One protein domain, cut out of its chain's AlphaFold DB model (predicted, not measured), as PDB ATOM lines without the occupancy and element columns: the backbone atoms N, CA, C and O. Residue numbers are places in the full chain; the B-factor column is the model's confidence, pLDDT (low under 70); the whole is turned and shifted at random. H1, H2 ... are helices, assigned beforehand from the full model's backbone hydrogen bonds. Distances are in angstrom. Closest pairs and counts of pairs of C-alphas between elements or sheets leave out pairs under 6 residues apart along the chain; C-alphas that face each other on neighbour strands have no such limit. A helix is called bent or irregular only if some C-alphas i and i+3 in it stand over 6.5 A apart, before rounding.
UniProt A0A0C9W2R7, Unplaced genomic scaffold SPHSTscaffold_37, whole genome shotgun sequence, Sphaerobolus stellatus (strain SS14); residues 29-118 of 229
ATOM      1  N   ALA A  29      18.177 -22.508  22.334       68.62
ATOM      2  CA  ALA A  29      18.259 -21.664  21.158       68.62
ATOM      3  C   ALA A  29      19.741 -21.444  20.866       68.62
ATOM      4  O   ALA A  29      20.490 -20.946  21.703       68.62
ATOM      5  N   VAL A  30      20.170 -21.928  19.707       66.88
ATOM      6  CA  VAL A  30      21.546 -21.792  19.266       66.88
ATOM      7  C   VAL A  30      21.782 -20.321  18.972       66.88
ATOM      8  O   VAL A  30      21.101 -19.757  18.115       66.88
ATOM      9  N   ASP A  31      22.749 -19.720  19.659       70.12
ATOM     10  CA  ASP A  31      23.138 -18.347  19.385       70.12
ATOM     11  C   ASP A  31      23.683 -18.248  17.950       70.12
ATOM     12  O   ASP A  31      24.656 -18.925  17.610       70.12
ATOM     13  N   PRO A  32      23.097 -17.405  17.082       67.50
ATOM     14  CA  PRO A  32      23.598 -17.199  15.722       67.50
ATOM     15  C   PRO A  32      24.992 -16.544  15.698       67.50
ATOM     16  O   PRO A  32      25.641 -16.511  14.657       67.50
ATOM     17  N   THR A  33      25.460 -16.045  16.843       66.31
ATOM     18  CA  THR A  33      26.816 -15.542  17.096       66.31
ATOM     19  C   THR A  33      27.797 -16.610  17.576       66.31
ATOM     20  O   THR A  33      28.944 -16.276  17.866       66.31
ATOM     21  N   ASP A  34      27.389 -17.880  17.670       70.50
ATOM     22  CA  ASP A  34      28.293 -18.979  18.003       70.50
ATOM     23  C   ASP A  34      29.403 -19.065  16.951       70.50
ATOM     24  O   ASP A  34      29.210 -19.527  15.824       70.50
ATOM     25  N   VAL A  35      30.592 -18.597  17.334       66.75
ATOM     26  CA  VAL A  35      31.763 -18.532  16.463       66.75
ATOM     27  C   VAL A  35      32.077 -19.922  15.912       66.75
ATOM     28  O   VAL A  35      32.435 -20.028  14.744       66.75
ATOM     29  N   ARG A  36      31.813 -20.999  16.666       64.44
ATOM     30  CA  ARG A  36      32.026 -22.391  16.223       64.44
ATOM     31  C   ARG A  36      31.151 -22.787  15.033       64.44
ATOM     32  O   ARG A  36      31.476 -23.735  14.327       64.44
ATOM     33  N   ARG A  37      30.053 -22.065  14.800       67.44
ATOM     34  CA  ARG A  37      29.167 -22.234  13.640       67.44
ATOM     35  C   ARG A  37      29.495 -21.301  12.481       67.44
ATOM     36  O   ARG A  37      28.955 -21.480  11.394       67.44
ATOM     37  N   THR A  38      30.378 -20.329  12.688       68.81
ATOM     38  CA  THR A  38      30.898 -19.493  11.604       68.81
ATOM     39  C   THR A  38      32.069 -20.188  10.914       68.81
ATOM     40  O   THR A  38      32.877 -20.857  11.559       68.81
ATOM     41  N   LEU A  39      32.206 -19.983   9.600       62.59
ATOM     42  CA  LEU A  39      33.335 -20.509   8.816       62.59
ATOM     43  C   LEU A  39      34.693 -20.110   9.421       62.59
ATOM     44  O   LEU A  39      35.640 -20.894   9.393       62.59
ATOM     45  N   ALA A  40      34.775 -18.908   9.997       68.50
ATOM     46  CA  ALA A  40      35.968 -18.409  10.675       68.50
ATOM     47  C   ALA A  40      36.290 -19.204  11.950       68.50
ATOM     48  O   ALA A  40      37.451 -19.532  12.189       68.50
ATOM     49  N   GLY A  41      35.280 -19.560  12.747       71.75
ATOM     50  CA  GLY A  41      35.506 -20.356  13.947       71.75
ATOM     51  C   GLY A  41      35.829 -21.808  13.660       71.75
ATOM     52  O   GLY A  41      36.591 -22.379  14.427       71.75
ATOM     53  N   PHE A  42      35.360 -22.379  12.546       67.31
ATOM     54  CA  PHE A  42      35.745 -23.736  12.146       67.31
ATOM     55  C   PHE A  42      37.256 -23.842  11.879       67.31
ATOM     56  O   PHE A  42      37.907 -24.765  12.360       67.31
ATOM     57  N   ARG A  43      37.848 -22.835  11.216       66.62
ATOM     58  CA  ARG A  43      39.315 -22.718  11.083       66.62
ATOM     59  C   ARG A  43      40.018 -22.489  12.417       66.62
ATOM     60  O   ARG A  43      41.184 -22.840  12.536       66.62
ATOM     61  N   GLY A  44      39.337 -21.888  13.387       67.25
ATOM     62  CA  GLY A  44      39.863 -21.625  14.722       67.25
ATOM     63  C   GLY A  44      39.789 -22.812  15.683       67.25
ATOM     64  O   GLY A  44      40.269 -22.670  16.804       67.25
ATOM     65  N   ILE A  45      39.200 -23.952  15.292       68.31
ATOM     66  CA  ILE A  45      39.170 -25.159  16.127       68.31
ATOM     67  C   ILE A  45      40.580 -25.768  16.119       68.31
ATOM     68  O   ILE A  45      40.998 -26.305  15.089       68.31
ATOM     69  N   PRO A  46      41.321 -25.726  17.244       64.75
ATOM     70  CA  PRO A  46      42.701 -26.218  17.291       64.75
ATOM     71  C   PRO A  46      42.784 -27.708  16.944       64.75
ATOM     72  O   PRO A  46      43.726 -28.149  16.296       64.75
ATOM     73  N   GLU A  47      41.749 -28.466  17.304       65.50
ATOM     74  CA  GLU A  47      41.624 -29.909  17.062       65.50
ATOM     75  C   GLU A  47      41.600 -30.266  15.569       65.50
ATOM     76  O   GLU A  47      41.976 -31.376  15.212       65.50
ATOM     77  N   PHE A  48      41.194 -29.333  14.699       59.25
ATOM     78  CA  PHE A  48      41.172 -29.529  13.247       59.25
ATOM     79  C   PHE A  48      42.503 -29.169  12.573       59.25
ATOM     80  O   PHE A  48      42.758 -29.567  11.441       59.25
ATOM     81  N   GLN A  49      43.351 -28.395  13.253       62.38
ATOM     82  CA  GLN A  49      44.689 -28.042  12.770       62.38
ATOM     83  C   GLN A  49      45.767 -28.976  13.325       62.38
ATOM     84  O   GLN A  49      46.831 -29.135  12.725       62.38
ATOM     85  N   MET A  50      45.506 -29.592  14.475       67.12
ATOM     86  CA  MET A  50      46.439 -30.507  15.105       67.12
ATOM     87  C   MET A  50      46.343 -31.874  14.444       67.12
ATOM     88  O   MET A  50      45.535 -32.725  14.812       67.12
ATOM     89  N   ARG A  51      47.227 -32.081  13.469       74.81
ATOM     90  CA  ARG A  51      47.580 -33.414  12.998       74.81
ATOM     91  C   ARG A  51      47.914 -34.268  14.225       74.81
ATOM     92  O   ARG A  51      48.815 -33.908  14.986       74.81
ATOM     93  N   ARG A  52      47.161 -35.346  14.463       82.19
ATOM     94  CA  ARG A  52      47.431 -36.211  15.618       82.19
ATOM     95  C   ARG A  52      48.809 -36.823  15.445       82.19
ATOM     96  O   ARG A  52      49.103 -37.410  14.407       82.19
ATOM     97  N   ASP A  53      49.627 -36.692  16.477       83.75
ATOM     98  CA  ASP A  53      50.917 -37.352  16.505       83.75
ATOM     99  C   ASP A  53      50.698 -38.855  16.697       83.75
ATOM    100  O   ASP A  53      50.275 -39.316  17.762       83.75
ATOM    101  N   LEU A  54      50.954 -39.618  15.637       85.12
ATOM    102  CA  LEU A  54      50.847 -41.075  15.640       85.12
ATOM    103  C   LEU A  54      51.871 -41.720  16.588       85.12
ATOM    104  O   LEU A  54      51.665 -42.846  17.021       85.12
ATOM    105  N   SER A  55      52.941 -41.015  16.970       85.88
ATOM    106  CA  SER A  55      53.900 -41.534  17.951       85.88
ATOM    107  C   SER A  55      53.335 -41.615  19.373       85.88
ATOM    108  O   SER A  55      53.907 -42.291  20.222       85.88
ATOM    109  N   SER A  56      52.186 -40.980  19.633       89.81
ATOM    110  CA  SER A  56      51.519 -41.026  20.940       89.81
ATOM    111  C   SER A  56      50.835 -42.364  21.252       89.81
ATOM    112  O   SER A  56      50.345 -42.550  22.369       89.81
ATOM    113  N   PHE A  57      50.777 -43.300  20.297       88.06
ATOM    114  CA  PHE A  57      50.179 -44.611  20.537       88.06
ATOM    115  C   PHE A  57      51.056 -45.458  21.480       88.06
ATOM    116  O   PHE A  57      52.247 -45.604  21.216       88.06
ATOM    117  N   PRO A  58      50.487 -46.071  22.540       91.69
ATOM    118  CA  PRO A  58      51.249 -46.858  23.520       91.69
ATOM    119  C   PRO A  58      52.070 -47.996  22.905       91.69
ATOM    120  O   PRO A  58      53.150 -48.317  23.389       91.69
ATOM    121  N   ASP A  59      51.569 -48.566  21.811       94.06
ATOM    122  CA  ASP A  59      52.174 -49.703  21.123       94.06
ATOM    123  C   ASP A  59      53.043 -49.272  19.935       94.06
ATOM    124  O   ASP A  59      53.502 -50.114  19.166       94.06
ATOM    125  N   TRP A  60      53.274 -47.964  19.756       93.81
ATOM    126  CA  TRP A  60      54.016 -47.450  18.608       93.81
ATOM    127  C   TRP A  60      55.392 -48.103  18.507       93.81
ATOM    128  O   TRP A  60      55.791 -48.528  17.429       93.81
ATOM    129  N   ASP A  61      56.089 -48.286  19.626       95.12
ATOM    130  CA  ASP A  61      57.430 -48.871  19.647       95.12
ATOM    131  C   ASP A  61      57.494 -50.345  19.229       95.12
ATOM    132  O   ASP A  61      58.561 -50.792  18.812       95.12
ATOM    133  N   LEU A  62      56.369 -51.070  19.247       96.44
ATOM    134  CA  LEU A  62      56.304 -52.477  18.837       96.44
ATOM    135  C   LEU A  62      56.370 -52.670  17.316       96.44
ATOM    136  O   LEU A  62      56.693 -53.764  16.859       96.44
ATOM    137  N   TYR A  63      56.089 -51.626  16.533       95.31
ATOM    138  CA  TYR A  63      56.098 -51.698  15.073       95.31
ATOM    139  C   TYR A  63      57.503 -51.533  14.483       95.31
ATOM    140  O   TYR A  63      58.302 -50.697  14.928       95.31
ATOM    141  N   GLY A  64      57.775 -52.275  13.408       97.50
ATOM    142  CA  GLY A  64      58.989 -52.102  12.612       97.50
ATOM    143  C   GLY A  64      59.044 -50.727  11.934       97.50
ATOM    144  O   GLY A  64      58.022 -50.080  11.708       97.50
ATOM    145  N   ALA A  65      60.241 -50.259  11.566       97.12
ATOM    146  CA  ALA A  65      60.404 -48.960  10.899       97.12
ATOM    147  C   ALA A  65      59.607 -48.863   9.580       97.12
ATOM    148  O   ALA A  65      59.040 -47.815   9.266       97.12
ATOM    149  N   GLU A  66      59.528 -49.965   8.834       97.56
ATOM    150  CA  GLU A  66      58.779 -50.059   7.577       97.56
ATOM    151  C   GLU A  66      57.264 -50.002   7.808       97.56
ATOM    152  O   GLU A  66      56.566 -49.245   7.134       97.56
ATOM    153  N   GLU A  67      56.765 -50.723   8.813       96.62
ATOM    154  CA  GLU A  67      55.351 -50.718   9.202       96.62
ATOM    155  C   GLU A  67      54.918 -49.337   9.698       96.62
ATOM    156  O   GLU A  67      53.903 -48.809   9.245       96.62
ATOM    157  N   LYS A  68      55.731 -48.702  10.555       95.62
ATOM    158  CA  LYS A  68      55.528 -47.314  11.000       95.62
ATOM    159  C   LYS A  68      55.436 -46.361   9.813       95.62
ATOM    160  O   LYS A  68      54.556 -45.502   9.775       95.62
ATOM    161  N   ASN A  69      56.327 -46.508   8.831       95.56
ATOM    162  CA  ASN A  69      56.324 -45.674   7.631       95.56
ATOM    163  C   ASN A  69      55.058 -45.889   6.787       95.56
ATOM    164  O   ASN A  69      54.448 -44.913   6.349       95.56
ATOM    165  N   ALA A  70      54.648 -47.143   6.588       96.56
ATOM    166  CA  ALA A  70      53.441 -47.494   5.848       96.56
ATOM    167  C   ALA A  70      52.172 -46.964   6.537       96.56
ATOM    168  O   ALA A  70      51.335 -46.343   5.880       96.56
ATOM    169  N   LEU A  71      52.066 -47.129   7.860       94.50
ATOM    170  CA  LEU A  71      50.970 -46.601   8.678       94.50
ATOM    171  C   LEU A  71      50.896 -45.078   8.611       94.50
ATOM    172  O   LEU A  71      49.821 -44.537   8.356       94.50
ATOM    173  N   MET A  72      52.029 -44.385   8.771       92.88
ATOM    174  CA  MET A  72      52.072 -42.930   8.621       92.88
ATOM    175  C   MET A  72      51.591 -42.511   7.236       92.88
ATOM    176  O   MET A  72      50.695 -41.681   7.134       92.88
ATOM    177  N   LYS A  73      52.138 -43.093   6.164       94.69
ATOM    178  CA  LYS A  73      51.736 -42.751   4.790       94.69
ATOM    179  C   LYS A  73      50.247 -42.984   4.547       94.69
ATOM    180  O   LYS A  73      49.594 -42.114   3.980       94.69
ATOM    181  N   GLY A  74      49.711 -44.122   4.989       95.75
ATOM    182  CA  GLY A  74      48.287 -44.432   4.862       95.75
ATOM    183  C   GLY A  74      47.406 -43.451   5.636       95.75
ATOM    184  O   GLY A  74      46.424 -42.949   5.093       95.75
ATOM    185  N   TYR A  75      47.789 -43.125   6.872       92.88
ATOM    186  CA  TYR A  75      47.090 -42.141   7.696       92.88
ATOM    187  C   TYR A  75      47.083 -40.754   7.050       92.88
ATOM    188  O   TYR A  75      46.025 -40.142   6.933       92.88
ATOM    189  N   TRP A  76      48.242 -40.274   6.591       91.75
ATOM    190  CA  TRP A  76      48.347 -38.969   5.941       91.75
ATOM    191  C   TRP A  76      47.543 -38.907   4.649       91.75
ATOM    192  O   TRP A  76      46.821 -37.943   4.446       91.75
ATOM    193  N   ALA A  77      47.593 -39.949   3.817       95.12
ATOM    194  CA  ALA A  77      46.806 -39.998   2.589       95.12
ATOM    195  C   ALA A  77      45.293 -39.961   2.867       95.12
ATOM    196  O   ALA A  77      44.551 -39.292   2.151       95.12
ATOM    197  N   ALA A  78      44.828 -40.658   3.909       92.62
ATOM    198  CA  ALA A  78      43.430 -40.599   4.327       92.62
ATOM    199  C   ALA A  78      43.054 -39.207   4.859       92.62
ATOM    200  O   ALA A  78      42.024 -38.664   4.470       92.62
ATOM    201  N   TYR A  79      43.912 -38.616   5.696       88.06
ATOM    202  CA  TYR A  79      43.714 -37.280   6.254       88.06
ATOM    203  C   TYR A  79      43.657 -36.200   5.168       88.06
ATOM    204  O   TYR A  79      42.741 -35.381   5.161       88.06
ATOM    205  N   ASP A  80      44.617 -36.204   4.240       88.69
ATOM    206  CA  ASP A  80      44.689 -35.221   3.159       88.69
ATOM    207  C   ASP A  80      43.450 -35.330   2.257       88.69
ATOM    208  O   ASP A  80      42.860 -34.313   1.903       88.69
ATOM    209  N   LYS A  81      42.969 -36.550   1.987       93.94
ATOM    210  CA  LYS A  81      41.724 -36.766   1.240       93.94
ATOM    211  C   LYS A  81      40.490 -36.208   1.959       93.94
ATOM    212  O   LYS A  81      39.681 -35.524   1.342       93.94
ATOM    213  N   GLU A  82      40.329 -36.490   3.253       88.75
ATOM    214  CA  GLU A  82      39.214 -35.931   4.036       88.75
ATOM    215  C   GLU A  82      39.266 -34.401   4.075       88.75
ATOM    216  O   GLU A  82      38.230 -33.733   4.037       88.75
ATOM    217  N   TYR A  83      40.473 -33.839   4.135       86.06
ATOM    218  CA  TYR A  83      40.682 -32.402   4.095       86.06
ATOM    219  C   TYR A  83      40.282 -31.799   2.739       86.06
ATOM    220  O   TYR A  83      39.593 -30.779   2.721       86.06
ATOM    221  N   GLU A  84      40.648 -32.432   1.621       91.12
ATOM    222  CA  GLU A  84      40.227 -32.024   0.272       91.12
ATOM    223  C   GLU A  84      38.697 -32.044   0.120       91.12
ATOM    224  O   GLU A  84      38.103 -31.045  -0.299       91.12
ATOM    225  N   ASP A  85      38.043 -33.136   0.534       91.38
ATOM    226  CA  ASP A  85      36.580 -33.271   0.493       91.38
ATOM    227  C   ASP A  85      35.897 -32.170   1.334       91.38
ATOM    228  O   ASP A  85      34.885 -31.571   0.941       91.38
ATOM    229  N   LEU A  86      36.463 -31.866   2.506       87.75
ATOM    230  CA  LEU A  86      35.963 -30.814   3.384       87.75
ATOM    231  C   LEU A  86      36.162 -29.415   2.787       87.75
ATOM    232  O   LEU A  86      35.271 -28.566   2.897       87.75
ATOM    233  N   GLU A  87      37.304 -29.162   2.152       86.94
ATOM    234  CA  GLU A  87      37.589 -27.902   1.470       86.94
ATOM    235  C   GLU A  87      36.637 -27.682   0.283       86.94
ATOM    236  O   GLU A  87      36.117 -26.573   0.103       86.94
ATOM    237  N   GLU A  88      36.304 -28.732  -0.472       93.94
ATOM    238  CA  GLU A  88      35.309 -28.659  -1.543       93.94
ATOM    239  C   GLU A  88      33.914 -28.305  -1.002       93.94
ATOM    240  O   GLU A  88      33.255 -27.378  -1.499       93.94
ATOM    241  N   LEU A  89      33.468 -28.989   0.057       92.00
ATOM    242  CA  LEU A  89      32.197 -28.692   0.726       92.00
ATOM    243  C   LEU A  89      32.148 -27.242   1.225       92.00
ATOM    244  O   LEU A  89      31.134 -26.550   1.051       92.00
ATOM    245  N   TRP A  90      33.251 -26.767   1.804       85.50
ATOM    246  CA  TRP A  90      33.402 -25.399   2.290       85.50
ATOM    247  C   TRP A  90      33.287 -24.377   1.154       85.50
ATOM    248  O   TRP A  90      32.498 -23.430   1.245       85.50
ATOM    249  N   LEU A  91      33.990 -24.596   0.039       91.50
ATOM    250  CA  LEU A  91      33.904 -23.744  -1.149       91.50
ATOM    251  C   LEU A  91      32.480 -23.713  -1.719       91.50
ATOM    252  O   LEU A  91      31.990 -22.654  -2.130       91.50
ATOM    253  N   GLY A  92      31.794 -24.857  -1.720       94.25
ATOM    254  CA  GLY A  92      30.399 -24.970  -2.135       94.25
ATOM    255  C   GLY A  92      29.454 -24.136  -1.266       94.25
ATOM    256  O   GLY A  92      28.601 -23.416  -1.796       94.25
ATOM    257  N   LEU A  93      29.612 -24.191   0.060       88.44
ATOM    258  CA  LEU A  93      28.834 -23.383   1.006       88.44
ATOM    259  C   LEU A  93      29.111 -21.889   0.847       88.44
ATOM    260  O   LEU A  93      28.170 -21.106   0.730       88.44
ATOM    261  N   TYR A  94      30.380 -21.499   0.750       84.62
ATOM    262  CA  TYR A  94      30.773 -20.099   0.607       84.62
ATOM    263  C   TYR A  94      30.184 -19.451  -0.658       84.62
ATOM    264  O   TYR A  94      29.664 -18.331  -0.627       84.62
ATOM    265  N   ARG A  95      30.184 -20.171  -1.789       92.06
ATOM    266  CA  ARG A  95      29.546 -19.695  -3.030       92.06
ATOM    267  C   ARG A  95      28.033 -19.523  -2.870       92.06
ATOM    268  O   ARG A  95      27.483 -18.540  -3.368       92.06
ATOM    269  N   LYS A  96      27.363 -20.451  -2.176       92.12
ATOM    270  CA  LYS A  96      25.917 -20.372  -1.900       92.12
ATOM    271  C   LYS A  96      25.582 -19.178  -1.009       92.12
ATOM    272  O   LYS A  96      24.674 -18.422  -1.346       92.12
ATOM    273  N   GLU A  97      26.343 -18.969   0.062       87.00
ATOM    274  CA  GLU A  97      26.169 -17.834   0.972       87.00
ATOM    275  C   GLU A  97      26.344 -16.499   0.238       87.00
ATOM    276  O   GLU A  97      25.496 -15.613   0.345       87.00
ATOM    277  N   LYS A  98      27.387 -16.372  -0.596       88.88
ATOM    278  CA  LYS A  98      27.608 -15.166  -1.408       88.88
ATOM    279  C   LYS A  98      26.440 -14.889  -2.359       88.88
ATOM    280  O   LYS A  98      25.990 -13.747  -2.457       88.88
ATOM    281  N   ALA A  99      25.923 -15.924  -3.023       91.25
ATOM    282  CA  ALA A  99      24.769 -15.795  -3.908       91.25
ATOM    283  C   ALA A  99      23.491 -15.399  -3.146       91.25
ATOM    284  O   ALA A  99      22.684 -14.615  -3.646       91.25
ATOM    285  N   GLU A 100      23.288 -15.911  -1.933       86.19
ATOM    286  CA  GLU A 100      22.149 -15.532  -1.095       86.19
ATOM    287  C   GLU A 100      22.272 -14.094  -0.572       86.19
ATOM    288  O   GLU A 100      21.300 -13.337  -0.616       86.19
ATOM    289  N   ALA A 101      23.466 -13.678  -0.148       85.31
ATOM    290  CA  ALA A 101      23.730 -12.309   0.279       85.31
ATOM    291  C   ALA A 101      23.457 -11.299  -0.850       85.31
ATOM    292  O   ALA A 101      22.870 -10.242  -0.611       85.31
ATOM    293  N   GLU A 102      23.822 -11.628  -2.091       87.62
ATOM    294  CA  GLU A 102      23.508 -10.805  -3.262       87.62
ATOM    295  C   GLU A 102      21.996 -10.743  -3.535       87.62
ATOM    296  O   GLU A 102      21.441  -9.654  -3.723       87.62
ATOM    297  N   LYS A 103      21.295 -11.883  -3.459       89.06
ATOM    298  CA  LYS A 103      19.828 -11.924  -3.572       89.06
ATOM    299  C   LYS A 103      19.160 -11.032  -2.525       89.06
ATOM    300  O   LYS A 103      18.315 -10.216  -2.898       89.06
ATOM    301  N   ARG A 104      19.577 -11.119  -1.254       82.38
ATOM    302  CA  ARG A 104      19.052 -10.292  -0.153       82.38
ATOM    303  C   ARG A 104      19.264  -8.797  -0.410       82.38
ATOM    304  O   ARG A 104      18.315  -8.026  -0.276       82.38
ATOM    305  N   LYS A 105      20.457  -8.395  -0.868       83.06
ATOM    306  CA  LYS A 105      20.748  -6.996  -1.245       83.06
ATOM    307  C   LYS A 105      19.828  -6.501  -2.364       83.06
ATOM    308  O   LYS A 105      19.258  -5.416  -2.261       83.06
ATOM    309  N   SER A 106      19.622  -7.315  -3.401       82.31
ATOM    310  CA  SER A 106      18.749  -6.951  -4.528       82.31
ATOM    311  C   SER A 106      17.267  -6.839  -4.132       82.31
ATOM    312  O   SER A 106      16.527  -6.012  -4.673       82.31
ATOM    313  N   GLU A 107      16.808  -7.655  -3.178       84.56
ATOM    314  CA  GLU A 107      15.437  -7.603  -2.671       84.56
ATOM    315  C   GLU A 107      15.210  -6.364  -1.796       84.56
ATOM    316  O   GLU A 107      14.185  -5.689  -1.929       84.56
ATOM    317  N   GLU A 108      16.180  -6.026  -0.946       81.00
ATOM    318  CA  GLU A 108      16.141  -4.821  -0.118       81.00
ATOM    319  C   GLU A 108      16.114  -3.547  -0.976       81.00
ATOM    320  O   GLU A 108      15.316  -2.641  -0.724       81.00
ATOM    321  N   GLU A 109      16.906  -3.488  -2.051       79.62
ATOM    322  CA  GLU A 109      16.894  -2.359  -2.986       79.62
ATOM    323  C   GLU A 109      15.540  -2.223  -3.704       79.62
ATOM    324  O   GLU A 109      14.979  -1.125  -3.810       79.62
ATOM    325  N   LYS A 110      14.946  -3.346  -4.134       82.25
ATOM    326  CA  LYS A 110      13.593  -3.363  -4.713       82.25
ATOM    327  C   LYS A 110      12.541  -2.878  -3.713       82.25
ATOM    328  O   LYS A 110      11.645  -2.125  -4.109       82.25
ATOM    329  N   LYS A 111      12.643  -3.264  -2.434       80.69
ATOM    330  CA  LYS A 111      11.762  -2.768  -1.361       80.69
ATOM    331  C   LYS A 111      11.914  -1.257  -1.182       80.69
ATOM    332  O   LYS A 111      10.908  -0.557  -1.288       80.69
ATOM    333  N   LYS A 112      13.146  -0.740  -1.074       81.06
ATOM    334  CA  LYS A 112      13.423   0.708  -0.977       81.06
ATOM    335  C   LYS A 112      12.879   1.490  -2.173       81.06
ATOM    336  O   LYS A 112      12.260   2.535  -1.996       81.06
ATOM    337  N   LYS A 113      13.030   0.986  -3.404       74.44
ATOM    338  CA  LYS A 113      12.489   1.638  -4.614       74.44
ATOM    339  C   LYS A 113      10.957   1.644  -4.643       74.44
ATOM    340  O   LYS A 113      10.355   2.617  -5.100       74.44
ATOM    341  N   LYS A 114      10.315   0.577  -4.158       74.75
ATOM    342  CA  LYS A 114       8.851   0.493  -4.037       74.75
ATOM    343  C   LYS A 114       8.320   1.437  -2.957       74.75
ATOM    344  O   LYS A 114       7.274   2.045  -3.156       74.75
ATOM    345  N   GLU A 115       9.049   1.589  -1.859       70.38
ATOM    346  CA  GLU A 115       8.733   2.525  -0.780       70.38
ATOM    347  C   GLU A 115       8.897   3.984  -1.236       70.38
ATOM    348  O   GLU A 115       7.961   4.769  -1.109       70.38
ATOM    349  N   LYS A 116       9.992   4.312  -1.939       68.88
ATOM    350  CA  LYS A 116      10.188   5.625  -2.585       68.88
ATOM    351  C   LYS A 116       9.115   5.956  -3.628       68.88
ATOM    352  O   LYS A 116       8.746   7.111  -3.768       68.88
ATOM    353  N   LYS A 117       8.589   4.961  -4.356       64.38
ATOM    354  CA  LYS A 117       7.457   5.156  -5.285       64.38
ATOM    355  C   LYS A 117       6.108   5.338  -4.581       64.38
ATOM    356  O   LYS A 117       5.205   5.904  -5.186       64.38
ATOM    357  N   LYS A 118       5.948   4.843  -3.349       59.91
ATOM    358  CA  LYS A 118       4.749   5.086  -2.526       59.91
ATOM    359  C   LYS A 118       4.807   6.428  -1.795       59.91
ATOM    360  O   LYS A 118       3.758   6.997  -1.523       59.91
TER     361      LYS A 118
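This is residues 29 to 118 of the 229 residues of an uncharacterized protein of Sphaerobolus stellatus (strain SS14) (UniProt A0A0C9W2R7). One very long helix, H3, makes the length of the rod, and the stretch before it runs as a thin, mostly irregular strip beside the first part of that helix. This strip holds two very short helices, H1 and H2, and a long link whose chain folds back into the start of H3; the later part of H3, residues 95 to 118, sticks out with nothing beside it, and residues 29 to 34 stand free too. The printed part has 90 residues with three named helices in the order H1, H2, H3 and no named strand, and its class is all helix. The whole is extended, with a radius of gyration of the C-alphas of 23.0 A, and it spans 80 by 26 by 16 A along its three main axes.

H3 is residues 65 to 118, Ala 65 to Lys 118, 54 residues, and it measures 78.7 A from first to last C-alpha. It begins with C-alpha 65 at (60.404, -48.960, 10.899) and ends with C-alpha 118 at (4.749, 5.086, -2.526). Before it in the chain come residues 50 to 64, which hold no named element. H2 is residues 46 to 49, Pro 46 to Gln 49, and spans 5.3 A. H1 is residues 39 to 43, Leu 39 to Arg 43, and spans 6.8 A, with C-alpha 39 at (33.335, -20.509, 8.816). No helix is bent or irregular.

H3, the longest helix, touches no helix. H1 is apart from H3, but only just: their closest C-alphas are 8.2 A apart. The centre of H1 is at (35.974, -21.146, 11.333) and that of H3 at (32.134, -23.492, 1.266). H2 and H3 are apart as well, though they follow each other in the chain. H1 and H2 are close but not clearly touching, with 1 pair of C-alphas within 8 A, those of Arg 43 and Gln 49 at 7.8 A, and their centres are 10.5 A apart. The domain has no hairpin. The course of the chain after H2 can be read from C-alpha 50 at (46.439, -30.507, 15.105) to C-alpha 64 at (58.989, -52.102, 12.612): x becomes larger and y more negative. Along H3 both change the other way, and its N-to-C direction is (-0.66, 0.73, -0.17). In H1 and H3 every O i to N i+4 pair is within hydrogen-bond range. H2, with 4 residues, is too short for such a pair; its one O i to N i+3 pair is within range.

The two C-alphas farthest apart are those of Gly 64 and Lys 118, at 80.3 A, while the first and last printed C-alphas, those of Ala 29 and Lys 118, are 38.2 A apart. Residues 29 to 34, residues 84 to 89 of H3 and residues 95 to 118 of H3 stand free; the body without them has 54 residues and spans 44 by 21 by 9 A. The printed part has no cut. The link from H1 to H2 is tight, with 2 residues between them, and the link from H2 to H3 is long, with 15 residues. The mean pLDDT of the printed part is 82.6, and that of H3 is 87, against 67 for H1 and 63 for H2. Confidence is low, under 70, in 22 residues: 29 to 30, 32 to 33, 35 to 40, 42 to 50 and 116 to 118.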